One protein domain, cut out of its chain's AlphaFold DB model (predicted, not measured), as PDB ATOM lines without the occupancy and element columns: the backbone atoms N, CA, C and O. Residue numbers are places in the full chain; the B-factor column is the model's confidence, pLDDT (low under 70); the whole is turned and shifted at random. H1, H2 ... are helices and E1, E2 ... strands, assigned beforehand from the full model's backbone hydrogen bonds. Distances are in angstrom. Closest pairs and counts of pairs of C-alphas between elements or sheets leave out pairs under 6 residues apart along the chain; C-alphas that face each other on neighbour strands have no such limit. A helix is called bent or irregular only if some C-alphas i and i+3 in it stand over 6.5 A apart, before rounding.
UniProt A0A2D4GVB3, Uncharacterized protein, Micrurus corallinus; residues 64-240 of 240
ATOM      1  N   LYS A  64     155.950 113.934 163.018       92.44
ATOM      2  CA  LYS A  64     156.060 114.103 161.557       92.44
ATOM      3  C   LYS A  64     156.664 112.888 160.839       92.44
ATOM      4  O   LYS A  64     156.188 112.460 159.798       92.44
ATOM      5  N   GLN A  65     157.682 112.252 161.422       94.56
ATOM      6  CA  GLN A  65     158.314 111.072 160.816       94.56
ATOM      7  C   GLN A  65     157.369 109.861 160.690       94.56
ATOM      8  O   GLN A  65     157.714 108.900 160.005       94.56
ATOM      9  N   LEU A  66     156.204 109.883 161.343       96.50
ATOM     10  CA  LEU A  66     155.205 108.816 161.350       96.50
ATOM     11  C   LEU A  66     153.940 109.156 160.544       96.50
ATOM     12  O   LEU A  66     152.985 108.386 160.607       96.50
ATOM     13  N   GLU A  67     153.931 110.221 159.737       96.31
ATOM     14  CA  GLU A  67     152.785 110.583 158.880       96.31
ATOM     15  C   GLU A  67     152.338 109.413 157.987       96.31
ATOM     16  O   GLU A  67     151.158 109.080 157.936       96.31
ATOM     17  N   THR A  68     153.286 108.682 157.385       97.50
ATOM     18  CA  THR A  68     152.970 107.486 156.581       97.50
ATOM     19  C   THR A  68     152.369 106.350 157.413       97.50
ATOM     20  O   THR A  68     151.594 105.557 156.897       97.50
ATOM     21  N   VAL A  69     152.734 106.229 158.695       97.88
ATOM     22  CA  VAL A  69     152.147 105.223 159.599       97.88
ATOM     23  C   VAL A  69     150.709 105.611 159.933       97.88
ATOM     24  O   VAL A  69     149.824 104.763 159.863       97.88
ATOM     25  N   ALA A  70     150.467 106.890 160.229       97.94
ATOM     26  CA  ALA A  70     149.124 107.408 160.457       97.94
ATOM     27  C   ALA A  70     148.223 107.218 159.225       97.94
ATOM     28  O   ALA A  70     147.092 106.765 159.379       97.94
ATOM     29  N   ALA A  71     148.739 107.476 158.016       98.56
ATOM     30  CA  ALA A  71     148.015 107.236 156.769       98.56
ATOM     31  C   ALA A  71     147.648 105.758 156.589       98.56
ATOM     32  O   ALA A  71     146.476 105.444 156.394       98.56
ATOM     33  N   LYS A  72     148.606 104.835 156.761       98.69
ATOM     34  CA  LYS A  72     148.330 103.389 156.674       98.69
ATOM     35  C   LYS A  72     147.291 102.914 157.686       98.69
ATOM     36  O   LYS A  72     146.462 102.072 157.351       98.69
ATOM     37  N   LEU A  73     147.307 103.464 158.902       98.69
ATOM     38  CA  LEU A  73     146.298 103.165 159.918       98.69
ATOM     39  C   LEU A  73     144.912 103.688 159.525       98.69
ATOM     40  O   LEU A  73     143.950 102.941 159.656       98.69
ATOM     41  N   SER A  74     144.800 104.920 159.012       98.69
ATOM     42  CA  SER A  74     143.522 105.440 158.498       98.69
ATOM     43  C   SER A  74     142.972 104.586 157.360       98.69
ATOM     44  O   SER A  74     141.794 104.260 157.361       98.69
ATOM     45  N   ILE A  75     143.826 104.177 156.426       98.75
ATOM     46  CA  ILE A  75     143.437 103.323 155.297       98.75
ATOM     47  C   ILE A  75     143.024 101.932 155.785       98.75
ATOM     48  O   ILE A  75     142.034 101.373 155.333       98.75
ATOM     49  N   SER A  76     143.746 101.383 156.760       98.62
ATOM     50  CA  SER A  76     143.424 100.083 157.351       98.62
ATOM     51  C   SER A  76     142.079 100.055 158.065       98.62
ATOM     52  O   SER A  76     141.445  99.007 158.128       98.62
ATOM     53  N   LEU A  77     141.641 101.198 158.597       98.50
ATOM     54  CA  LEU A  77     140.335 101.329 159.231       98.50
ATOM     55  C   LEU A  77     139.178 101.169 158.230       98.50
ATOM     56  O   LEU A  77     138.098 100.788 158.665       98.50
ATOM     57  N   LEU A  78     139.397 101.351 156.919       98.38
ATOM     58  CA  LEU A  78     138.367 101.122 155.891       98.38
ATOM     59  C   LEU A  78     137.822  99.687 155.894       98.38
ATOM     60  O   LEU A  78     136.674  99.478 155.538       98.38
ATOM     61  N   ARG A  79     138.598  98.699 156.357       97.69
ATOM     62  CA  ARG A  79     138.128  97.306 156.496       97.69
ATOM     63  C   ARG A  79     137.100  97.098 157.602       97.69
ATOM     64  O   ARG A  79     136.573  96.008 157.758       97.69
ATOM     65  N   HIS A  80     136.876  98.113 158.424       97.31
ATOM     66  CA  HIS A  80     136.045  98.023 159.614       97.31
ATOM     67  C   HIS A  80     134.794  98.901 159.509       97.31
ATOM     68  O   HIS A  80     134.196  99.230 160.534       97.31
ATOM     69  N   THR A  81     134.404  99.302 158.294       96.31
ATOM     70  CA  THR A  81     133.254 100.179 158.001       96.31
ATOM     71  C   THR A  81     131.892  99.565 158.314       96.31
ATOM     72  O   THR A  81     130.903 100.283 158.366       96.31
ATOM     73  N   GLU A  82     131.835  98.271 158.622       93.69
ATOM     74  CA  GLU A  82     130.656  97.642 159.231       93.69
ATOM     75  C   GLU A  82     130.432  98.110 160.684       93.69
ATOM     76  O   GLU A  82     129.307  98.109 161.177       93.69
ATOM     77  N   ILE A  83     131.496  98.546 161.372       94.44
ATOM     78  CA  ILE A  83     131.471  99.022 162.769       94.44
ATOM     79  C   ILE A  83     131.688 100.539 162.848       94.44
ATOM     80  O   ILE A  83     131.134 101.214 163.721       94.44
ATOM     81  N   ILE A  84     132.535 101.093 161.977       95.19
ATOM     82  CA  ILE A  84     132.845 102.525 161.938       95.19
ATOM     83  C   ILE A  84     132.025 103.218 160.838       95.19
ATOM     84  O   ILE A  84     131.868 102.636 159.772       95.19
ATOM     85  N   PRO A  85     131.557 104.466 161.022       95.19
ATOM     86  CA  PRO A  85     130.841 105.177 159.963       95.19
ATOM     87  C   PRO A  85     131.689 105.274 158.693       95.19
ATOM     88  O   PRO A  85     132.843 105.719 158.747       95.19
ATOM     89  N   ALA A  86     131.131 104.826 157.569       95.38
ATOM     90  CA  ALA A  86     131.867 104.709 156.317       95.38
ATOM     91  C   ALA A  86     132.316 106.076 155.783       95.38
ATOM     92  O   ALA A  86     133.495 106.247 155.479       95.38
ATOM     93  N   ASP A  87     131.428 107.072 155.759       95.69
ATOM     94  CA  ASP A  87     131.738 108.443 155.333       95.69
ATOM     95  C   ASP A  87     132.939 109.026 156.097       95.69
ATOM     96  O   ASP A  87     133.903 109.519 155.506       95.69
ATOM     97  N   LYS A  88     132.950 108.866 157.422       95.94
ATOM     98  CA  LYS A  88     134.069 109.243 158.285       95.94
ATOM     99  C   LYS A  88     135.348 108.503 157.901       95.94
ATOM    100  O   LYS A  88     136.402 109.125 157.783       95.94
ATOM    101  N   ALA A  89     135.285 107.182 157.749       97.56
ATOM    102  CA  ALA A  89     136.458 106.362 157.469       97.56
ATOM    103  C   ALA A  89     137.107 106.728 156.127       97.56
ATOM    104  O   ALA A  89     138.323 106.928 156.072       97.56
ATOM    105  N   PHE A  90     136.297 106.880 155.077       98.12
ATOM    106  CA  PHE A  90     136.747 107.263 153.740       98.12
ATOM    107  C   PHE A  90     137.318 108.683 153.706       98.12
ATOM    108  O   PHE A  90     138.411 108.881 153.168       98.12
ATOM    109  N   TYR A  91     136.675 109.643 154.375       98.19
ATOM    110  CA  TYR A  91     137.215 110.996 154.529       98.19
ATOM    111  C   TYR A  91     138.582 111.000 155.232       98.19
ATOM    112  O   TYR A  91     139.545 111.612 154.757       98.19
ATOM    113  N   GLU A  92     138.696 110.298 156.364       98.25
ATOM    114  CA  GLU A  92     139.929 110.243 157.154       98.25
ATOM    115  C   GLU A  92     141.065 109.516 156.416       98.25
ATOM    116  O   GLU A  92     142.223 109.936 156.515       98.25
ATOM    117  N   ALA A  93     140.759 108.442 155.680       98.69
ATOM    118  CA  ALA A  93     141.718 107.705 154.858       98.69
ATOM    119  C   ALA A  93     142.194 108.534 153.664       98.69
ATOM    120  O   ALA A  93     143.401 108.686 153.467       98.69
ATOM    121  N   GLY A  94     141.263 109.126 152.915       98.44
ATOM    122  CA  GLY A  94     141.558 109.950 151.751       98.44
ATOM    123  C   GLY A  94     142.362 111.203 152.099       98.44
ATOM    124  O   GLY A  94     143.380 111.487 151.469       98.44
ATOM    125  N   THR A  95     141.995 111.896 153.180       98.38
ATOM    126  CA  THR A  95     142.740 113.069 153.673       98.38
ATOM    127  C   THR A  95     144.152 112.692 154.124       98.38
ATOM    128  O   THR A  95     145.115 113.399 153.821       98.38
ATOM    129  N   ALA A  96     144.311 111.559 154.816       98.44
ATOM    130  CA  ALA A  96     145.628 111.101 155.247       98.44
ATOM    131  C   ALA A  96     146.508 110.667 154.063       98.44
ATOM    132  O   ALA A  96     147.697 110.988 154.051       98.44
ATOM    133  N   ALA A  97     145.935 110.001 153.056       98.50
ATOM    134  CA  ALA A  97     146.617 109.654 151.809       98.50
ATOM    135  C   ALA A  97     147.058 110.912 151.040       98.50
ATOM    136  O   ALA A  97     148.219 111.016 150.635       98.50
ATOM    137  N   LYS A  98     146.173 111.914 150.926       97.75
ATOM    138  CA  LYS A  98     146.461 113.214 150.298       97.75
ATOM    139  C   LYS A  98     147.648 113.901 150.974       97.75
ATOM    140  O   LYS A  98     148.564 114.355 150.289       97.75
ATOM    141  N   ALA A  99     147.671 113.922 152.308       97.50
ATOM    142  CA  ALA A  99     148.718 114.570 153.098       97.50
ATOM    143  C   ALA A  99     150.117 113.953 152.902       97.50
ATOM    144  O   ALA A  99     151.114 114.666 152.998       97.50
ATOM    145  N   VAL A 100     150.206 112.652 152.603       97.81
ATOM    146  CA  VAL A 100     151.484 111.959 152.340       97.81
ATOM    147  C   VAL A 100     151.805 111.818 150.848       97.81
ATOM    148  O   VAL A 100     152.775 111.152 150.489       97.81
ATOM    149  N   GLY A 101     151.017 112.453 149.976       96.50
ATOM    150  CA  GLY A 101     151.244 112.470 148.532       96.50
ATOM    151  C   GLY A 101     150.766 111.223 147.783       96.50
ATOM    152  O   GLY A 101     151.134 111.045 146.626       96.50
ATOM    153  N   TRP A 102     149.946 110.366 148.395       97.31
ATOM    154  CA  TRP A 102     149.372 109.180 147.745       97.31
ATOM    155  C   TRP A 102     148.112 109.552 146.965       97.31
ATOM    156  O   TRP A 102     146.998 109.214 147.359       97.31
ATOM    157  N   GLN A 103     148.302 110.292 145.870       95.25
ATOM    158  CA  GLN A 103     147.214 110.933 145.126       95.25
ATOM    159  C   GLN A 103     146.171 109.939 144.598       95.25
ATOM    160  O   GLN A 103     144.985 110.211 144.739       95.25
ATOM    161  N   ASN A 104     146.581 108.778 144.072       94.94
ATOM    162  CA  ASN A 104     145.642 107.776 143.543       94.94
ATOM    163  C   ASN A 104     144.686 107.274 144.633       94.94
ATOM    164  O   ASN A 104     143.471 107.346 144.484       94.94
ATOM    165  N   MET A 105     145.241 106.841 145.772       97.06
ATOM    166  CA  MET A 105     144.448 106.433 146.935       97.06
ATOM    167  C   MET A 105     143.571 107.572 147.452       97.06
ATOM    168  O   MET A 105     142.398 107.366 147.740       97.06
ATOM    169  N   ALA A 106     144.139 108.773 147.577       97.81
ATOM    170  CA  ALA A 106     143.409 109.938 148.055       97.81
ATOM    171  C   ALA A 106     142.191 110.232 147.181       97.81
ATOM    172  O   ALA A 106     141.103 110.423 147.707       97.81
ATOM    173  N   PHE A 107     142.373 110.227 145.863       96.81
ATOM    174  CA  PHE A 107     141.309 110.464 144.903       96.81
ATOM    175  C   PHE A 107     140.204 109.418 145.020       96.81
ATOM    176  O   PHE A 107     139.060 109.793 145.244       96.81
ATOM    177  N   ILE A 108     140.552 108.130 144.970       96.69
ATOM    178  CA  ILE A 108     139.582 107.028 145.044       96.69
ATOM    179  C   ILE A 108     138.796 107.073 146.362       96.69
ATOM    180  O   ILE A 108     137.569 107.001 146.369       96.69
ATOM    181  N   PHE A 109     139.475 107.254 147.499       98.25
ATOM    182  CA  PHE A 109     138.802 107.283 148.801       98.25
ATOM    183  C   PHE A 109     137.948 108.536 149.005       98.25
ATOM    184  O   PHE A 109     136.883 108.444 149.611       98.25
ATOM    185  N   LEU A 110     138.396 109.699 148.525       98.06
ATOM    186  CA  LEU A 110     137.638 110.944 148.656       98.06
ATOM    187  C   LEU A 110     136.465 111.017 147.678       98.06
ATOM    188  O   LEU A 110     135.440 111.586 148.032       98.06
ATOM    189  N   ASN A 111     136.587 110.417 146.494       96.69
ATOM    190  CA  ASN A 111     135.469 110.263 145.569       96.69
ATOM    191  C   ASN A 111     134.394 109.357 146.190       96.69
ATOM    192  O   ASN A 111     133.268 109.802 146.381       96.69
ATOM    193  N   ARG A 112     134.791 108.186 146.715       96.62
ATOM    194  CA  ARG A 112     133.877 107.315 147.470       96.62
ATOM    195  C   ARG A 112     133.250 107.999 148.687       96.62
ATOM    196  O   ARG A 112     132.102 107.734 149.021       96.62
ATOM    197  N   PHE A 113     133.988 108.853 149.390       97.44
ATOM    198  CA  PHE A 113     133.415 109.637 150.481       97.44
ATOM    199  C   PHE A 113     132.259 110.530 150.006       97.44
ATOM    200  O   PHE A 113     131.244 110.577 150.695       97.44
ATOM    201  N   LEU A 114     132.395 111.201 148.856       96.88
ATOM    202  CA  LEU A 114     131.328 112.037 148.298       96.88
ATOM    203  C   LEU A 114     130.103 111.191 147.934       96.88
ATOM    204  O   LEU A 114     129.003 111.516 148.380       96.88
ATOM    205  N   ASP A 115     130.302 110.055 147.261       95.44
ATOM    206  CA  ASP A 115     129.192 109.154 146.924       95.44
ATOM    207  C   ASP A 115     128.470 108.650 148.186       95.44
ATOM    208  O   ASP A 115     127.245 108.587 148.239       95.44
ATOM    209  N   LEU A 116     129.225 108.321 149.244       95.31
ATOM    210  CA  LEU A 116     128.656 107.918 150.531       95.31
ATOM    211  C   LEU A 116     127.867 109.050 151.188       95.31
ATOM    212  O   LEU A 116     126.854 108.780 151.829       95.31
ATOM    213  N   THR A 117     128.314 110.301 151.070       94.38
ATOM    214  CA  THR A 117     127.563 111.430 151.629       94.38
ATOM    215  C   THR A 117     126.244 111.656 150.904       94.38
ATOM    216  O   THR A 117     125.247 111.898 151.581       94.38
ATOM    217  N   ASP A 118     126.218 111.487 149.584       93.12
ATOM    218  CA  ASP A 118     124.995 111.582 148.786       93.12
ATOM    219  C   ASP A 118     124.049 110.410 149.128       93.12
ATOM    220  O   ASP A 118     122.880 110.617 149.455       93.12
ATOM    221  N   ALA A 119     124.579 109.187 149.222       93.50
ATOM    222  CA  ALA A 119     123.837 107.995 149.645       93.50
ATOM    223  C   ALA A 119     123.231 108.110 151.059       93.50
ATOM    224  O   ALA A 119     122.136 107.608 151.320       93.50
ATOM    225  N   ILE A 120     123.917 108.779 151.995       93.25
ATOM    226  CA  ILE A 120     123.391 109.059 153.344       93.25
ATOM    227  C   ILE A 120     122.200 110.019 153.284       93.25
ATOM    228  O   ILE A 120     121.244 109.849 154.042       93.25
ATOM    229  N   GLU A 121     122.250 111.028 152.415       90.44
ATOM    230  CA  GLU A 121     121.166 112.000 152.248       90.44
ATOM    231  C   GLU A 121     119.943 111.381 151.559       90.44
ATOM    232  O   GLU A 121     118.807 111.669 151.944       90.44
ATOM    233  N   GLU A 122     120.167 110.476 150.606       91.19
ATOM    234  CA  GLU A 122     119.117 109.718 149.915       91.19
ATOM    235  C   GLU A 122     118.581 108.533 150.737       91.19
ATOM    236  O   GLU A 122     117.452 108.082 150.528       91.19
ATOM    237  N   GLY A 123     119.365 108.035 151.697       90.50
ATOM    238  CA  GLY A 123     119.020 106.894 152.543       90.50
ATOM    239  C   GLY A 123     119.138 105.530 151.853       90.50
ATOM    240  O   GLY A 123     118.527 104.570 152.324       90.50
ATOM    241  N   SER A 124     119.897 105.425 150.756       90.31
ATOM    242  CA  SER A 124     120.147 104.168 150.035       90.31
ATOM    243  C   SER A 124     121.571 104.105 149.477       90.31
ATOM    244  O   SER A 124     122.121 105.113 149.053       90.31
ATOM    245  N   LEU A 125     122.155 102.900 149.459       87.38
ATOM    246  CA  LEU A 125     123.460 102.606 148.849       87.38
ATOM    247  C   LEU A 125     123.340 102.056 147.415       87.38
ATOM    248  O   LEU A 125     124.361 101.811 146.780       87.38
ATOM    249  N   ASP A 126     122.123 101.851 146.898       87.12
ATOM    250  CA  ASP A 126     121.878 101.095 145.655       87.12
ATOM    251  C   ASP A 126     122.540 101.708 144.407       87.12
ATOM    252  O   ASP A 126     122.790 101.009 143.426       87.12
ATOM    253  N   ALA A 127     122.805 103.016 144.429       84.12
ATOM    254  CA  ALA A 127     123.408 103.747 143.318       84.12
ATOM    255  C   ALA A 127     124.950 103.737 143.329       84.12
ATOM    256  O   ALA A 127     125.558 104.265 142.397       84.12
ATOM    257  N   LEU A 128     125.593 103.165 144.356       88.50
ATOM    258  CA  LEU A 128     127.051 103.167 144.471       88.50
ATOM    259  C   LEU A 128     127.703 102.186 143.488       88.50
ATOM    260  O   LEU A 128     127.439 100.985 143.509       88.50
ATOM    261  N   ASP A 129     128.632 102.681 142.669       88.88
ATOM    262  CA  ASP A 129     129.520 101.822 141.883       88.88
ATOM    263  C   ASP A 129     130.656 101.303 142.772       88.88
ATOM    264  O   ASP A 129     131.321 102.083 143.441       88.88
ATOM    265  N   HIS A 130     130.913  99.994 142.788       89.06
ATOM    266  CA  HIS A 130     131.966  99.356 143.591       89.06
ATOM    267  C   HIS A 130     133.216  98.963 142.788       89.06
ATOM    268  O   HIS A 130     134.109  98.311 143.337       89.06
ATOM    269  N   SER A 131     133.292  99.339 141.510       90.62
ATOM    270  CA  SER A 131     134.367  98.975 140.578       90.62
ATOM    271  C   SER A 131     135.781  99.207 141.132       90.62
ATOM    272  O   SER A 131     136.587  98.273 141.139       90.62
ATOM    273  N   ASP A 132     136.052 100.384 141.702       91.25
ATOM    274  CA  ASP A 132     137.366 100.767 142.254       91.25
ATOM    275  C   ASP A 132     137.846  99.901 143.428       91.25
ATOM    276  O   ASP A 132     139.039  99.859 143.742       91.25
ATOM    277  N   PHE A 133     136.922  99.215 144.100       93.81
ATOM    278  CA  PHE A 133     137.190  98.423 145.300       93.81
ATOM    279  C   PHE A 133     137.031  96.920 145.060       93.81
ATOM    280  O   PHE A 133     137.137  96.126 146.002       93.81
ATOM    281  N   GLN A 134     136.818  96.500 143.810       91.50
ATOM    282  CA  GLN A 134     136.861  95.089 143.441       91.50
ATOM    283  C   GLN A 134     138.216  94.483 143.822       91.50
ATOM    284  O   GLN A 134     139.263  95.111 143.670       91.50
ATOM    285  N   ASN A 135     138.204  93.235 144.299       90.62
ATOM    286  CA  ASN A 135     139.408  92.514 144.736       90.62
ATOM    287  C   ASN A 135     140.152  93.163 145.923       90.62
ATOM    288  O   ASN A 135     141.328  92.874 146.157       90.62
ATOM    289  N   THR A 136     139.471  94.023 146.686       95.62
ATOM    290  CA  THR A 136     139.922  94.496 148.001       95.62
ATOM    291  C   THR A 136     139.178  93.761 149.117       95.62
ATOM    292  O   THR A 136     138.225  93.027 148.866       95.62
ATOM    293  N   ASP A 137     139.612  93.957 150.358       95.31
ATOM    294  CA  ASP A 137     138.920  93.492 151.562       95.31
ATOM    295  C   ASP A 137     138.148  94.621 152.273       95.31
ATOM    296  O   ASP A 137     137.867  94.534 153.468       95.31
ATOM    297  N   ILE A 138     137.824  95.698 151.548       96.56
ATOM    298  CA  ILE A 138     137.006  96.808 152.046       96.56
ATOM    299  C   ILE A 138     135.521  96.452 151.838       96.56
ATOM    300  O   ILE A 138     135.134  96.188 150.697       96.56
ATOM    301  N   PRO A 139     134.682  96.454 152.892       94.75
ATOM    302  CA  PRO A 139     133.260  96.123 152.776       94.75
ATOM    303  C   PRO A 139     132.494  97.048 151.818       94.75
ATOM    304  O   PRO A 139     132.686  98.266 151.833       94.75
ATOM    305  N   PHE A 140     131.595  96.470 151.013       90.44
ATOM    306  CA  PHE A 140     130.672  97.217 150.143       90.44
ATOM    307  C   PHE A 140     129.368  97.568 150.855       90.44
ATOM    308  O   PHE A 140     128.896  98.698 150.760       90.44
ATOM    309  N   GLU A 141     128.816  96.603 151.590       87.62
ATOM    310  CA  GLU A 141     127.630  96.792 152.413       87.62
ATOM    311  C   GLU A 141     128.058  97.366 153.761       87.62
ATOM    312  O   GLU A 141     128.817  96.754 154.511       87.62
ATOM    313  N   VAL A 142     127.602  98.581 154.051       91.75
ATOM    314  CA  VAL A 142     127.938  99.302 155.279       91.75
ATOM    315  C   VAL A 142     126.668  99.898 155.879       91.75
ATOM    316  O   VAL A 142     125.769 100.305 155.142       91.75
ATOM    317  N   PRO A 143     126.550  99.982 157.212       92.44
ATOM    318  CA  PRO A 143     125.416 100.650 157.826       92.44
ATOM    319  C   PRO A 143     125.438 102.149 157.494       92.44
ATOM    320  O   PRO A 143     126.412 102.849 157.783       92.44
ATOM    321  N   LEU A 144     124.338 102.656 156.931       89.12
ATOM    322  CA  LEU A 144     124.165 104.089 156.706       89.12
ATOM    323  C   LEU A 144     123.933 104.814 158.044       89.12
ATOM    324  O   LEU A 144     122.994 104.474 158.776       89.12
ATOM    325  N   PRO A 145     124.754 105.816 158.404       88.31
ATOM    326  CA  PRO A 145     124.491 106.636 159.576       88.31
ATOM    327  C   PRO A 145     123.243 107.503 159.368       88.31
ATOM    328  O   PRO A 145     122.940 107.943 158.267       88.31
ATOM    329  N   ALA A 146     122.550 107.836 160.461       86.25
ATOM    330  CA  ALA A 146     121.352 108.682 160.405       86.25
ATOM    331  C   ALA A 146     121.629 110.135 159.964       86.25
ATOM    332  O   ALA A 146     120.698 110.867 159.637       86.25
ATOM    333  N   LYS A 147     122.886 110.584 160.057       88.06
ATOM    334  CA  LYS A 147     123.351 111.914 159.646       88.06
ATOM    335  C   LYS A 147     124.803 111.820 159.168       88.06
ATOM    336  O   LYS A 147     125.549 111.036 159.763       88.06
ATOM    337  N   PRO A 148     125.223 112.653 158.201       90.75
ATOM    338  CA  PRO A 148     126.625 112.770 157.817       90.75
ATOM    339  C   PRO A 148     127.518 113.114 159.015       90.75
ATOM    340  O   PRO A 148     127.160 113.938 159.865       90.75
ATOM    341  N   HIS A 149     128.682 112.478 159.096       90.88
ATOM    342  CA  HIS A 149     129.671 112.690 160.149       90.88
ATOM    343  C   HIS A 149     130.567 113.906 159.877       90.88
ATOM    344  O   HIS A 149     131.064 114.531 160.816       90.88
ATOM    345  N   ILE A 150     130.788 114.220 158.600       93.69
ATOM    346  CA  ILE A 150     131.649 115.312 158.132       93.69
ATOM    347  C   ILE A 150     130.800 116.550 157.819       93.69
ATOM    348  O   ILE A 150     129.689 116.428 157.303       93.69
ATOM    349  N   SER A 151     131.299 117.746 158.158       93.25
ATOM    350  CA  SER A 151     130.544 118.989 157.952       93.25
ATOM    351  C   SER A 151     130.376 119.324 156.468       93.25
ATOM    352  O   SER A 151     131.146 118.878 155.622       93.25
ATOM    353  N   GLU A 152     129.374 120.142 156.148       94.19
ATOM    354  CA  GLU A 152     129.139 120.641 154.788       94.19
ATOM    355  C   GLU A 152     130.355 121.394 154.231       94.19
ATOM    356  O   GLU A 152     130.834 121.031 153.165       94.19
ATOM    357  N   ASP A 153     130.954 122.312 154.996       95.62
ATOM    358  CA  ASP A 153     132.163 123.039 154.571       95.62
ATOM    359  C   ASP A 153     133.320 122.101 154.178       95.62
ATOM    360  O   ASP A 153     134.007 122.318 153.182       95.62
ATOM    361  N   GLN A 154     133.533 121.031 154.953       95.94
ATOM    362  CA  GLN A 154     134.565 120.039 154.651       95.94
ATOM    363  C   GLN A 154     134.196 119.202 153.422       95.94
ATOM    364  O   GLN A 154     135.082 118.826 152.658       95.94
ATOM    365  N   ARG A 155     132.907 118.904 153.219       96.38
ATOM    366  CA  ARG A 155     132.415 118.208 152.022       96.38
ATOM    367  C   ARG A 155     132.640 119.045 150.767       96.38
ATOM    368  O   ARG A 155     133.154 118.503 149.792       96.38
ATOM    369  N   GLU A 156     132.353 120.345 150.812       97.12
ATOM    370  CA  GLU A 156     132.623 121.263 149.697       97.12
ATOM    371  C   GLU A 156     134.120 121.338 149.366       97.12
ATOM    372  O   GLU A 156     134.495 121.200 148.203       97.12
ATOM    373  N   GLU A 157     135.003 121.443 150.370       97.50
ATOM    374  CA  GLU A 157     136.458 121.447 150.139       97.50
ATOM    375  C   GLU A 157     136.928 120.173 149.416       97.50
ATOM    376  O   GLU A 157     137.774 120.214 148.513       97.50
ATOM    377  N   ILE A 158     136.386 119.017 149.810       98.06
ATOM    378  CA  ILE A 158     136.704 117.753 149.149       98.06
ATOM    379  C   ILE A 158     136.123 117.711 147.738       98.06
ATOM    380  O   ILE A 158     136.830 117.273 146.829       98.06
ATOM    381  N   ARG A 159     134.892 118.188 147.531       97.88
ATOM    382  CA  ARG A 159     134.260 118.252 146.209       97.88
ATOM    383  C   ARG A 159     135.093 119.087 145.241       97.88
ATOM    384  O   ARG A 159     135.440 118.593 144.170       97.88
ATOM    385  N   ASP A 160     135.505 120.286 145.643       97.19
ATOM    386  CA  ASP A 160     136.368 121.163 144.844       97.19
ATOM    387  C   ASP A 160     137.698 120.490 144.490       97.19
ATOM    388  O   ASP A 160     138.176 120.558 143.348       97.19
ATOM    389  N   TRP A 161     138.304 119.802 145.459       96.50
ATOM    390  CA  TRP A 161     139.552 119.087 145.232       96.50
ATOM    391  C   TRP A 161     139.379 117.909 144.266       96.50
ATOM    392  O   TRP A 161     140.162 117.788 143.324       96.50
ATOM    393  N   VAL A 162     138.356 117.067 144.451       95.88
ATOM    394  CA  VAL A 162     138.067 115.926 143.566       95.88
ATOM    395  C   VAL A 162     137.783 116.413 142.146       95.88
ATOM    396  O   VAL A 162     138.355 115.871 141.203       95.88
ATOM    397  N   LEU A 163     136.983 117.472 141.975       94.94
ATOM    398  CA  LEU A 163     136.724 118.083 140.666       94.94
ATOM    399  C   LEU A 163     138.018 118.562 140.002       94.94
ATOM    400  O   LEU A 163     138.256 118.272 138.829       94.94
ATOM    401  N   THR A 164     138.884 119.235 140.761       93.50
ATOM    402  CA  THR A 164     140.179 119.719 140.262       93.50
ATOM    403  C   THR A 164     141.065 118.567 139.781       93.50
ATOM    404  O   THR A 164     141.631 118.643 138.691       93.50
ATOM    405  N   VAL A 165     141.174 117.483 140.558       92.56
ATOM    406  CA  VAL A 165     141.993 116.319 140.180       92.56
ATOM    407  C   VAL A 165     141.397 115.576 138.981       92.56
ATOM    408  O   VAL A 165     142.143 115.200 138.076       92.56
ATOM    409  N   SER A 166     140.072 115.426 138.917       90.38
ATOM    410  CA  SER A 166     139.376 114.813 137.776       90.38
ATOM    411  C   SER A 166     139.650 115.543 136.459       90.38
ATOM    412  O   SER A 166     139.758 114.912 135.408       90.38
ATOM    413  N   MET A 167     139.804 116.870 136.501       89.50
ATOM    414  CA  MET A 167     140.127 117.673 135.319       89.50
ATOM    415  C   MET A 167     141.586 117.532 134.852       89.50
ATOM    416  O   MET A 167     141.852 117.747 133.671       89.50
ATOM    417  N   ASP A 168     142.527 117.170 135.731       83.12
ATOM    418  CA  ASP A 168     143.962 117.082 135.397       83.12
ATOM    419  C   ASP A 168     144.286 115.842 134.530       83.12
ATOM    420  O   ASP A 168     145.306 115.824 133.851       83.12
ATOM    421  N   GLN A 169     143.425 114.810 134.483       73.88
ATOM    422  CA  GLN A 169     143.550 113.566 133.675       73.88
ATOM    423  C   GLN A 169     144.885 112.789 133.780       73.88
ATOM    424  O   GLN A 169     145.047 111.746 133.150       73.88
ATOM    425  N   ARG A 170     145.853 113.252 134.575       79.69
ATOM    426  CA  ARG A 170     147.171 112.621 134.769       79.69
ATOM    427  C   ARG A 170     147.160 111.498 135.798       79.69
ATOM    428  O   ARG A 170     148.147 110.778 135.914       79.69
ATOM    429  N   LEU A 171     146.095 111.399 136.586       81.25
ATOM    430  CA  LEU A 171     145.977 110.433 137.663       81.25
ATOM    431  C   LEU A 171     145.431 109.108 137.123       81.25
ATOM    432  O   LEU A 171     144.293 109.046 136.662       81.25
ATOM    433  N   GLU A 172     146.220 108.043 137.226       80.12
ATOM    434  CA  GLU A 172     145.725 106.683 137.013       80.12
ATOM    435  C   GLU A 172     144.856 106.300 138.219       80.12
ATOM    436  O   GLU A 172     145.358 106.145 139.333       80.12
ATOM    437  N   GLN A 173     143.541 106.205 138.015       87.12
ATOM    438  CA  GLN A 173     142.551 105.885 139.051       87.12
ATOM    439  C   GLN A 173     142.611 104.393 139.412       87.12
ATOM    440  O   GLN A 173     141.700 103.626 139.138       87.12
ATOM    441  N   VAL A 174     143.744 103.961 139.969       92.56
ATOM    442  CA  VAL A 174     144.002 102.568 140.338       92.56
ATOM    443  C   VAL A 174     144.629 102.513 141.727       92.56
ATOM    444  O   VAL A 174     145.585 103.237 142.031       92.56
ATOM    445  N   LEU A 175     144.097 101.632 142.580       95.69
ATOM    446  CA  LEU A 175     144.687 101.335 143.881       95.69
ATOM    447  C   LEU A 175     146.013 100.572 143.706       95.69
ATOM    448  O   LEU A 175     146.072  99.611 142.937       95.69
ATOM    449  N   PRO A 176     147.084 100.952 144.423       95.88
ATOM    450  CA  PRO A 176     148.378 100.296 144.289       95.88
ATOM    451  C   PRO A 176     148.331  98.854 144.800       95.88
ATOM    452  O   PRO A 176     147.640  98.535 145.773       95.88
ATOM    453  N   GLN A 177     149.104  97.994 144.145       96.19
ATOM    454  CA  GLN A 177     149.190  96.570 144.445       96.19
ATOM    455  C   GLN A 177     150.537  96.215 145.087       96.19
ATOM    456  O   GLN A 177     151.548  96.877 144.846       96.19
ATOM    457  N   ASP A 178     150.548  95.173 145.916       95.00
ATOM    458  CA  ASP A 178     151.764  94.600 146.495       95.00
ATOM    459  C   ASP A 178     152.321  93.424 145.668       95.00
ATOM    460  O   ASP A 178     151.882  93.153 144.555       95.00
ATOM    461  N   GLU A 179     153.307  92.707 146.220       93.81
ATOM    462  CA  GLU A 179     153.975  91.569 145.566       93.81
ATOM    463  C   GLU A 179     153.074  90.350 145.287       93.81
ATOM    464  O   GLU A 179     153.544  89.362 144.726       93.81
ATOM    465  N   ARG A 180     151.799  90.398 145.685       94.44
ATOM    466  CA  ARG A 180     150.776  89.377 145.424       94.44
ATOM    467  C   ARG A 180     149.804  89.795 144.313       94.44
ATOM    468  O   ARG A 180     148.757  89.159 144.177       94.44
ATOM    469  N   ASP A 181     150.089  90.888 143.599       94.19
ATOM    470  CA  ASP A 181     149.198  91.515 142.607       94.19
ATOM    471  C   ASP A 181     147.802  91.821 143.187       94.19
ATOM    472  O   ASP A 181     146.767  91.699 142.538       94.19
ATOM    473  N   THR A 182     147.766  92.172 144.474       95.44
ATOM    474  CA  THR A 182     146.555  92.517 145.228       95.44
ATOM    475  C   THR A 182     146.730  93.895 145.844       95.44
ATOM    476  O   THR A 182     147.856  94.277 146.160       95.44
ATOM    477  N   TYR A 183     145.633  94.633 146.045       96.94
ATOM    478  CA  TYR A 183     145.641  95.911 146.758       96.94
ATOM    479  C   TYR A 183     146.520  95.862 148.021       96.94
ATOM    480  O   TYR A 183     146.310  95.025 148.900       96.94
ATOM    481  N   GLU A 184     147.493  96.771 148.120       97.12
ATOM    482  CA  GLU A 184     148.596  96.675 149.089       97.12
ATOM    483  C   GLU A 184     148.174  96.701 150.566       97.12
ATOM    484  O   GLU A 184     148.939  96.283 151.440       97.12
ATOM    485  N   ALA A 185     146.981  97.223 150.873       97.44
ATOM    486  CA  ALA A 185     146.465  97.246 152.235       97.44
ATOM    487  C   ALA A 185     145.599  96.023 152.563       97.44
ATOM    488  O   ALA A 185     145.265  95.855 153.738       97.44
ATOM    489  N   SER A 186     145.257  95.188 151.574       97.56
ATOM    490  CA  SER A 186     144.401  94.015 151.754       97.56
ATOM    491  C   SER A 186     145.107  92.919 152.541       97.56
ATOM    492  O   SER A 186     146.249  92.546 152.258       97.56
ATOM    493  N   LEU A 187     144.423  92.346 153.520       97.56
ATOM    494  CA  LEU A 187     144.885  91.181 154.265       97.56
ATOM    495  C   LEU A 187     144.685  89.887 153.477       97.56
ATOM    496  O   LEU A 187     145.402  88.916 153.725       97.56
ATOM    497  N   VAL A 188     143.782  89.882 152.498       96.75
ATOM    498  CA  VAL A 188     143.449  88.713 151.678       96.75
ATOM    499  C   VAL A 188     144.011  88.894 150.279       96.75
ATOM    500  O   VAL A 188     143.710  89.882 149.615       96.75
ATOM    501  N   ALA A 189     144.830  87.950 149.822       94.75
ATOM    502  CA  ALA A 189     145.309  87.937 148.443       94.75
ATOM    503  C   ALA A 189     144.165  87.542 147.496       94.75
ATOM    504  O   ALA A 189     143.692  86.408 147.562       94.75
ATOM    505  N   ALA A 190     143.741  88.433 146.599       90.62
ATOM    506  CA  ALA A 190     142.547  88.224 145.773       90.62
ATOM    507  C   ALA A 190     142.650  86.988 144.861       90.62
ATOM    508  O   ALA A 190     141.669  86.285 144.636       90.62
ATOM    509  N   SER A 191     143.855  86.689 144.376       90.12
ATOM    510  CA  SER A 191     144.125  85.573 143.464       90.12
ATOM    511  C   SER A 191     144.159  84.198 144.139       90.12
ATOM    512  O   SER A 191     143.902  83.190 143.485       90.12
ATOM    513  N   THR A 192     144.497  84.129 145.431       92.88
ATOM    514  CA  THR A 192     144.768  82.855 146.131       92.88
ATOM    515  C   THR A 192     143.914  82.629 147.373       92.88
ATOM    516  O   THR A 192     143.878  81.513 147.884       92.88
ATOM    517  N   GLY A 193     143.258  83.668 147.894       93.44
ATOM    518  CA  GLY A 193     142.519  83.629 149.156       93.44
ATOM    519  C   GLY A 193     143.406  83.526 150.401       93.44
ATOM    520  O   GLY A 193     142.894  83.347 151.500       93.44
ATOM    521  N   VAL A 194     144.735  83.618 150.273       94.62
ATOM    522  CA  VAL A 194     145.642  83.516 151.425       94.62
ATOM    523  C   VAL A 194     145.517  84.756 152.310       94.62
ATOM    524  O   VAL A 194     145.704  85.886 151.850       94.62
ATOM    525  N   HIS A 195     145.258  84.527 153.599       96.12
ATOM    526  CA  HIS A 195     145.168  85.568 154.618       96.12
ATOM    527  C   HIS A 195     146.534  85.857 155.247       96.12
ATOM    528  O   HIS A 195     147.252  84.952 155.671       96.12
ATOM    529  N   SER A 196     146.872  87.140 155.344       96.31
ATOM    530  CA  SER A 196     148.041  87.648 156.065       96.31
ATOM    531  C   SER A 196     147.612  88.317 157.366       96.31
ATOM    532  O   SER A 196     146.566  88.962 157.425       96.31
ATOM    533  N   LEU A 197     148.437  88.213 158.409       96.69
ATOM    534  CA  LEU A 197     148.161  88.909 159.664       96.69
ATOM    535  C   LEU A 197     148.342  90.426 159.493       96.69
ATOM    536  O   LEU A 197     149.283  90.866 158.821       96.69
ATOM    537  N   PRO A 198     147.475  91.244 160.114       97.44
ATOM    538  CA  PRO A 198     147.622  92.686 160.074       97.44
ATOM    539  C   PRO A 198     148.772  93.143 160.973       97.44
ATOM    540  O   PRO A 198     148.907  92.738 162.130       97.44
ATOM    541  N   CYS A 199     149.591  94.053 160.461       97.94
ATOM    542  CA  CYS A 199     150.659  94.689 161.213       97.94
ATOM    543  C   CYS A 199     150.067  95.562 162.322       97.94
ATOM    544  O   CYS A 199     149.404  96.556 162.036       97.94
ATOM    545  N   LEU A 200     150.403  95.301 163.581       96.56
ATOM    546  CA  LEU A 200     149.877  96.065 164.717       96.56
ATOM    547  C   LEU A 200     150.141  97.576 164.669       96.56
ATOM    548  O   LEU A 200     149.453  98.335 165.346       96.56
ATOM    549  N   ILE A 201     151.141  98.027 163.913       96.50
ATOM    550  CA  ILE A 201     151.512  99.446 163.831       96.50
ATOM    551  C   ILE A 201     150.884 100.151 162.633       96.50
ATOM    552  O   ILE A 201     150.746 101.367 162.660       96.50
ATOM    553  N   THR A 202     150.520  99.421 161.580       98.00
ATOM    554  CA  THR A 202     150.055 100.027 160.321       98.00
ATOM    555  C   THR A 202     148.726  99.484 159.829       98.00
ATOM    556  O   THR A 202     148.185 100.046 158.892       98.00
ATOM    557  N   GLY A 203     148.245  98.373 160.378       97.88
ATOM    558  CA  GLY A 203     147.103  97.582 159.919       97.88
ATOM    559  C   GLY A 203     147.322  96.810 158.613       97.88
ATOM    560  O   GLY A 203     146.659  95.806 158.400       97.88
ATOM    561  N   TYR A 204     148.274  97.223 157.775       98.19
ATOM    562  CA  TYR A 204     148.656  96.559 156.517       98.19
ATOM    563  C   TYR A 204     149.139  95.109 156.699       98.19
ATOM    564  O   TYR A 204     149.658  94.788 157.772       98.19
ATOM    565  N   PRO A 205     149.065  94.260 155.656       97.94
ATOM    566  CA  PRO A 205     149.492  92.865 155.725       97.94
ATOM    567  C   PRO A 205     150.987  92.716 156.054       97.94
ATOM    568  O   PRO A 205     151.849  93.438 155.542       97.94
ATOM    569  N   VAL A 206     151.316  91.746 156.906       97.38
ATOM    570  CA  VAL A 206     152.699  91.341 157.190       97.38
ATOM    571  C   VAL A 206     153.095  90.202 156.247       97.38
ATOM    572  O   VAL A 206     152.846  89.038 156.530       97.38
ATOM    573  N   LEU A 207     153.728  90.544 155.121       95.19
ATOM    574  CA  LEU A 207     154.110  89.564 154.089       95.19
ATOM    575  C   LEU A 207     155.482  88.923 154.336       95.19
ATOM    576  O   LEU A 207     155.691  87.731 154.133       95.19
ATOM    577  N   ARG A 208     156.439  89.733 154.794       92.38
ATOM    578  CA  ARG A 208     157.838  89.341 155.007       92.38
ATOM    579  C   ARG A 208     158.466  90.141 156.134       92.38
ATOM    580  O   ARG A 208     157.969  91.207 156.495       92.38
ATOM    581  N   ASN A 209     159.607  89.660 156.633       93.00
ATOM    582  CA  ASN A 209     160.420  90.348 157.640       93.00
ATOM    583  C   ASN A 209     159.576  90.826 158.831       93.00
ATOM    584  O   ASN A 209     159.432  92.026 159.069       93.00
ATOM    585  N   LYS A 210     158.998  89.873 159.560       95.19
ATOM    586  CA  LYS A 210     158.096  90.151 160.676       95.19
ATOM    587  C   LYS A 210     158.806  90.298 162.016       95.19
ATOM    588  O   LYS A 210     159.900  89.776 162.237       95.19
ATOM    589  N   VAL A 211     158.150  91.025 162.909       96.44
ATOM    590  CA  VAL A 211     158.366  91.000 164.354       96.44
ATOM    591  C   VAL A 211     157.152  90.308 164.954       96.44
ATOM    592  O   VAL A 211     156.043  90.822 164.838       96.44
ATOM    593  N   GLU A 212     157.367  89.154 165.575       95.31
ATOM    594  CA  GLU A 212     156.331  88.439 166.322       95.31
ATOM    595  C   GLU A 212     156.332  88.907 167.777       95.31
ATOM    596  O   GLU A 212     157.391  89.069 168.399       95.31
ATOM    597  N   PHE A 213     155.146  89.142 168.325       93.25
ATOM    598  CA  PHE A 213     154.982  89.474 169.734       93.25
ATOM    599  C   PHE A 213     154.673  88.214 170.549       93.25
ATOM    600  O   PHE A 213     154.303  87.174 170.017       93.25
ATOM    601  N   LYS A 214     154.819  88.308 171.877       89.94
ATOM    602  CA  LYS A 214     154.562  87.173 172.784       89.94
ATOM    603  C   LYS A 214     153.120  86.660 172.717       89.94
ATOM    604  O   LYS A 214     152.883  85.492 172.992       89.94
ATOM    605  N   CYS A 215     152.174  87.551 172.426       85.19
ATOM    606  CA  CYS A 215     150.776  87.192 172.241       85.19
ATOM    607  C   CYS A 215     150.605  86.567 170.842       85.19
ATOM    608  O   CYS A 215     151.003  87.208 169.864       85.19
ATOM    609  N   PRO A 216     150.046  85.348 170.724       86.94
ATOM    610  CA  PRO A 216     149.810  84.707 169.431       86.94
ATOM    611  C   PRO A 216     148.970  85.571 168.480       86.94
ATOM    612  O   PRO A 216     148.114  86.339 168.913       86.94
ATOM    613  N   GLY A 217     149.223  85.456 167.174       88.81
ATOM    614  CA  GLY A 217     148.481  86.202 166.146       88.81
ATOM    615  C   GLY A 217     148.772  87.707 166.113       88.81
ATOM    616  O   GLY A 217     148.091  88.456 165.414       88.81
ATOM    617  N   LYS A 218     149.773  88.175 166.867       93.56
ATOM    618  CA  LYS A 218     150.193  89.576 166.901       93.56
ATOM    619  C   LYS A 218     151.555  89.722 166.239       93.56
ATOM    620  O   LYS A 218     152.567  89.233 166.745       93.56
ATOM    621  N   GLU A 219     151.583  90.456 165.131       96.38
ATOM    622  CA  GLU A 219     152.787  90.686 164.337       96.38
ATOM    623  C   GLU A 219     152.909  92.151 163.906       96.38
ATOM    624  O   GLU A 219     151.943  92.916 163.901       96.38
ATOM    625  N   ALA A 220     154.116  92.565 163.536       97.19
ATOM    626  CA  ALA A 220     154.355  93.833 162.862       97.19
ATOM    627  C   ALA A 220     155.383  93.672 161.745       97.19
ATOM    628  O   ALA A 220     156.329  92.891 161.850       97.19
ATOM    629  N   ASN A 221     155.251  94.481 160.695       96.56
ATOM    630  CA  ASN A 221     156.314  94.643 159.714       96.56
ATOM    631  C   ASN A 221     157.549  95.257 160.405       96.56
ATOM    632  O   ASN A 221     157.450  96.308 161.050       96.56
ATOM    633  N   LYS A 222     158.712  94.609 160.275       96.00
ATOM    634  CA  LYS A 222     159.944  95.003 160.978       96.00
ATOM    635  C   LYS A 222     160.415  96.410 160.625       96.00
ATOM    636  O   LYS A 222     160.927  97.104 161.500       96.00
ATOM    637  N   GLU A 223     160.239  96.848 159.383       94.38
ATOM    638  CA  GLU A 223     160.603  98.201 158.961       94.38
ATOM    639  C   GLU A 223     159.715  99.242 159.649       94.38
ATOM    640  O   GLU A 223     160.226 100.143 160.320       94.38
ATOM    641  N   SER A 224     158.392  99.064 159.574       94.56
ATOM    642  CA  SER A 224     157.417  99.931 160.248       94.56
ATOM    643  C   SER A 224     157.642  99.976 161.761       94.56
ATOM    644  O   SER A 224     157.626 101.054 162.358       94.56
ATOM    645  N   TRP A 225     157.914  98.825 162.380       95.44
ATOM    646  CA  TRP A 225     158.232  98.720 163.805       95.44
ATOM    647  C   TRP A 225     159.509  99.487 164.171       95.44
ATOM    648  O   TRP A 225     159.516 100.279 165.114       95.44
ATOM    649  N   ASN A 226     160.586  99.317 163.401       94.81
ATOM    650  CA  ASN A 226     161.843 100.022 163.638       94.81
ATOM    651  C   ASN A 226     161.691 101.535 163.454       94.81
ATOM    652  O   ASN A 226     162.168 102.302 164.295       94.81
ATOM    653  N   LYS A 227     160.990 101.971 162.401       93.12
ATOM    654  CA  LYS A 227     160.675 103.384 162.152       93.12
ATOM    655  C   LYS A 227     159.895 103.984 163.322       93.12
ATOM    656  O   LYS A 227     160.271 105.042 163.830       93.12
ATOM    657  N   PHE A 228     158.878 103.271 163.806       93.31
ATOM    658  CA  PHE A 228     158.101 103.658 164.981       93.31
ATOM    659  C   PHE A 228     158.980 103.800 166.232       93.31
ATOM    660  O   PHE A 228     158.980 104.852 166.877       93.31
ATOM    661  N   LEU A 229     159.802 102.794 166.548       93.25
ATOM    662  CA  LEU A 229     160.694 102.830 167.710       93.25
ATOM    663  C   LEU A 229     161.709 103.975 167.648       93.25
ATOM    664  O   LEU A 229     161.962 104.623 168.667       93.25
ATOM    665  N   MET A 230     162.303 104.231 166.481       92.38
ATOM    666  CA  MET A 230     163.266 105.320 166.311       92.38
ATOM    667  C   MET A 230     162.605 106.681 166.522       92.38
ATOM    668  O   MET A 230     163.114 107.490 167.299       92.38
ATOM    669  N   ALA A 231     161.437 106.906 165.922       91.25
ATOM    670  CA  ALA A 231     160.689 108.150 166.071       91.25
ATOM    671  C   ALA A 231     160.293 108.419 167.537       91.25
ATOM    672  O   ALA A 231     160.492 109.522 168.054       91.25
ATOM    673  N   VAL A 232     159.821 107.392 168.254       86.62
ATOM    674  CA  VAL A 232     159.468 107.498 169.680       86.62
ATOM    675  C   VAL A 232     160.696 107.787 170.550       86.62
ATOM    676  O   VAL A 232     160.622 108.610 171.468       86.62
ATOM    677  N   LYS A 233     161.844 107.157 170.271       85.75
ATOM    678  CA  LYS A 233     163.101 107.411 171.000       85.75
ATOM    679  C   LYS A 233     163.605 108.839 170.800       85.75
ATOM    680  O   LYS A 233     164.001 109.475 171.776       85.75
ATOM    681  N   VAL A 234     163.576 109.351 169.568       79.62
ATOM    682  CA  VAL A 234     163.995 110.729 169.255       79.62
ATOM    683  C   VAL A 234     163.104 111.738 169.977       79.62
ATOM    684  O   VAL A 234     163.618 112.633 170.645       79.62
ATOM    685  N   ARG A 235     161.780 111.541 169.961       75.31
ATOM    686  CA  ARG A 235     160.841 112.417 170.676       75.31
ATOM    687  C   ARG A 235     161.109 112.474 172.180       75.31
ATOM    688  O   ARG A 235     161.031 113.550 172.762       75.31
ATOM    689  N   LYS A 236     161.434 111.340 172.814       69.62
ATOM    690  CA  LYS A 236     161.799 111.310 174.241       69.62
ATOM    691  C   LYS A 236     163.060 112.127 174.534       69.62
ATOM    692  O   LYS A 236     163.112 112.757 175.578       69.62
ATOM    693  N   ARG A 237     164.039 112.151 173.622       64.12
ATOM    694  CA  ARG A 237     165.274 112.944 173.774       64.12
ATOM    695  C   ARG A 237     165.056 114.448 173.605       64.12
ATOM    696  O   ARG A 237     165.752 115.210 174.247       64.12
ATOM    697  N   MET A 238     164.102 114.864 172.772       59.12
ATOM    698  CA  MET A 238     163.781 116.284 172.550       59.12
ATOM    699  C   MET A 238     162.907 116.906 173.653       59.12
ATOM    700  O   MET A 238     162.687 118.111 173.641       59.12
ATOM    701  N   LYS A 239     162.364 116.093 174.569       53.97
ATOM    702  CA  LYS A 239     161.600 116.543 175.746       53.97
ATOM    703  C   LYS A 239     162.460 116.647 177.021       53.97
ATOM    704  O   LYS A 239     161.890 116.782 178.101       53.97
ATOM    705  N   VAL A 240     163.786 116.524 176.894       40.47
ATOM    706  CA  VAL A 240     164.778 116.727 177.966       40.47
ATOM    707  C   VAL A 240     165.460 118.068 177.755       40.47
ATOM    708  O   VAL A 240     165.785 118.355 176.582       40.47
TER     709      VAL A 240
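This is residues 64 to 240 of the 240 residues of an uncharacterized protein of Micrurus corallinus (UniProt A0A2D4GVB3). Three helices, H1, H2 and H3, sit side by side in a row with H2 in the middle, each running back along the one before; H4 crosses the H3 end of the row, and H5 meets H1 at the other end. A tiny two-strand hairpin, E1 and E2, sits at the start of H5, residues 233 to 240 stick out, and residues 129 to 140 and 174 to 204 lie as loops on the side of the row away from H4. The printed part has 177 residues, with five named helices and two named strands in the order H1 H2 H3 H4 E1 E2 H5; the sheet, E1 - E2, is antiparallel, and the class is mostly helix. The whole is compact, with a radius of gyration of the C-alphas of 17.4 A, and spans 48 by 46 by 36 A.

Strands E1, residues 210 to 212, and E2, residues 219 to 221, have three residues each. H5, residues 222 to 238, follows directly and is 24.5 A long, ending with C-alpha 238 at (163.781, 116.284, 172.550). H1, residues 64 to 80, begins at C-alpha 64 (156.060, 114.103, 161.557) and is 25.7 A long; it is irregular, with C-alphas 65 and 68 7.7 A apart. H2 is residues 86 to 99, 19.8 A. H3, residues 103 to 122, is the longest helix at 28.5 A, from C-alpha 103 at (147.214, 110.933, 145.126). H4 is residues 152 to 168, 24.7 A.

E1 and E2 are a hairpin, with N 211 and O 220 2.8 A apart and N 220 and O 211 2.9 A apart, both within hydrogen-bond range. The closest C-alphas of E1 and H5, those of Lys 210 and Lys 222, are 5.2 A apart. H5 touches H1 with residues 224 to 231 alone, closest at the C-alphas of Gln 65 and Ala 231, 6.5 A, at a steep tilt of 48 degrees, opposite ways. H1 and H2 are a helical hairpin and touch, closest at the C-alphas of Ser 74 and Ala 93, 4.7 A, at a shallow tilt of 26 degrees. H2 and H3, also a helical hairpin, touch at a shallow tilt of 25 degrees, closest at the C-alphas of Gly 94 and Ala 106, 4.1 A. H3 touches H4 with residues 107 to 114 alone, closest at the C-alphas of Phe 107 and Val 162, 6.5 A, at a steep tilt of 48 degrees, opposite ways. H2 and H4 are near each other, while H1 and H3 are apart. Every O i to N i+4 pair is within hydrogen-bond range in H2, H3, H4 and H5; in H1, 8 of 13 are.

The two C-alphas farthest apart, those of Asp 126 and Val 240, are 55.9 A apart. The printed part has no cut and ends at the chain's last residue. The links H3 to H4, 29 residues, and H4 to E1, 41 residues, are long. Residues 236 to 240 have pLDDT under 70; the mean of the printed part is 92.9.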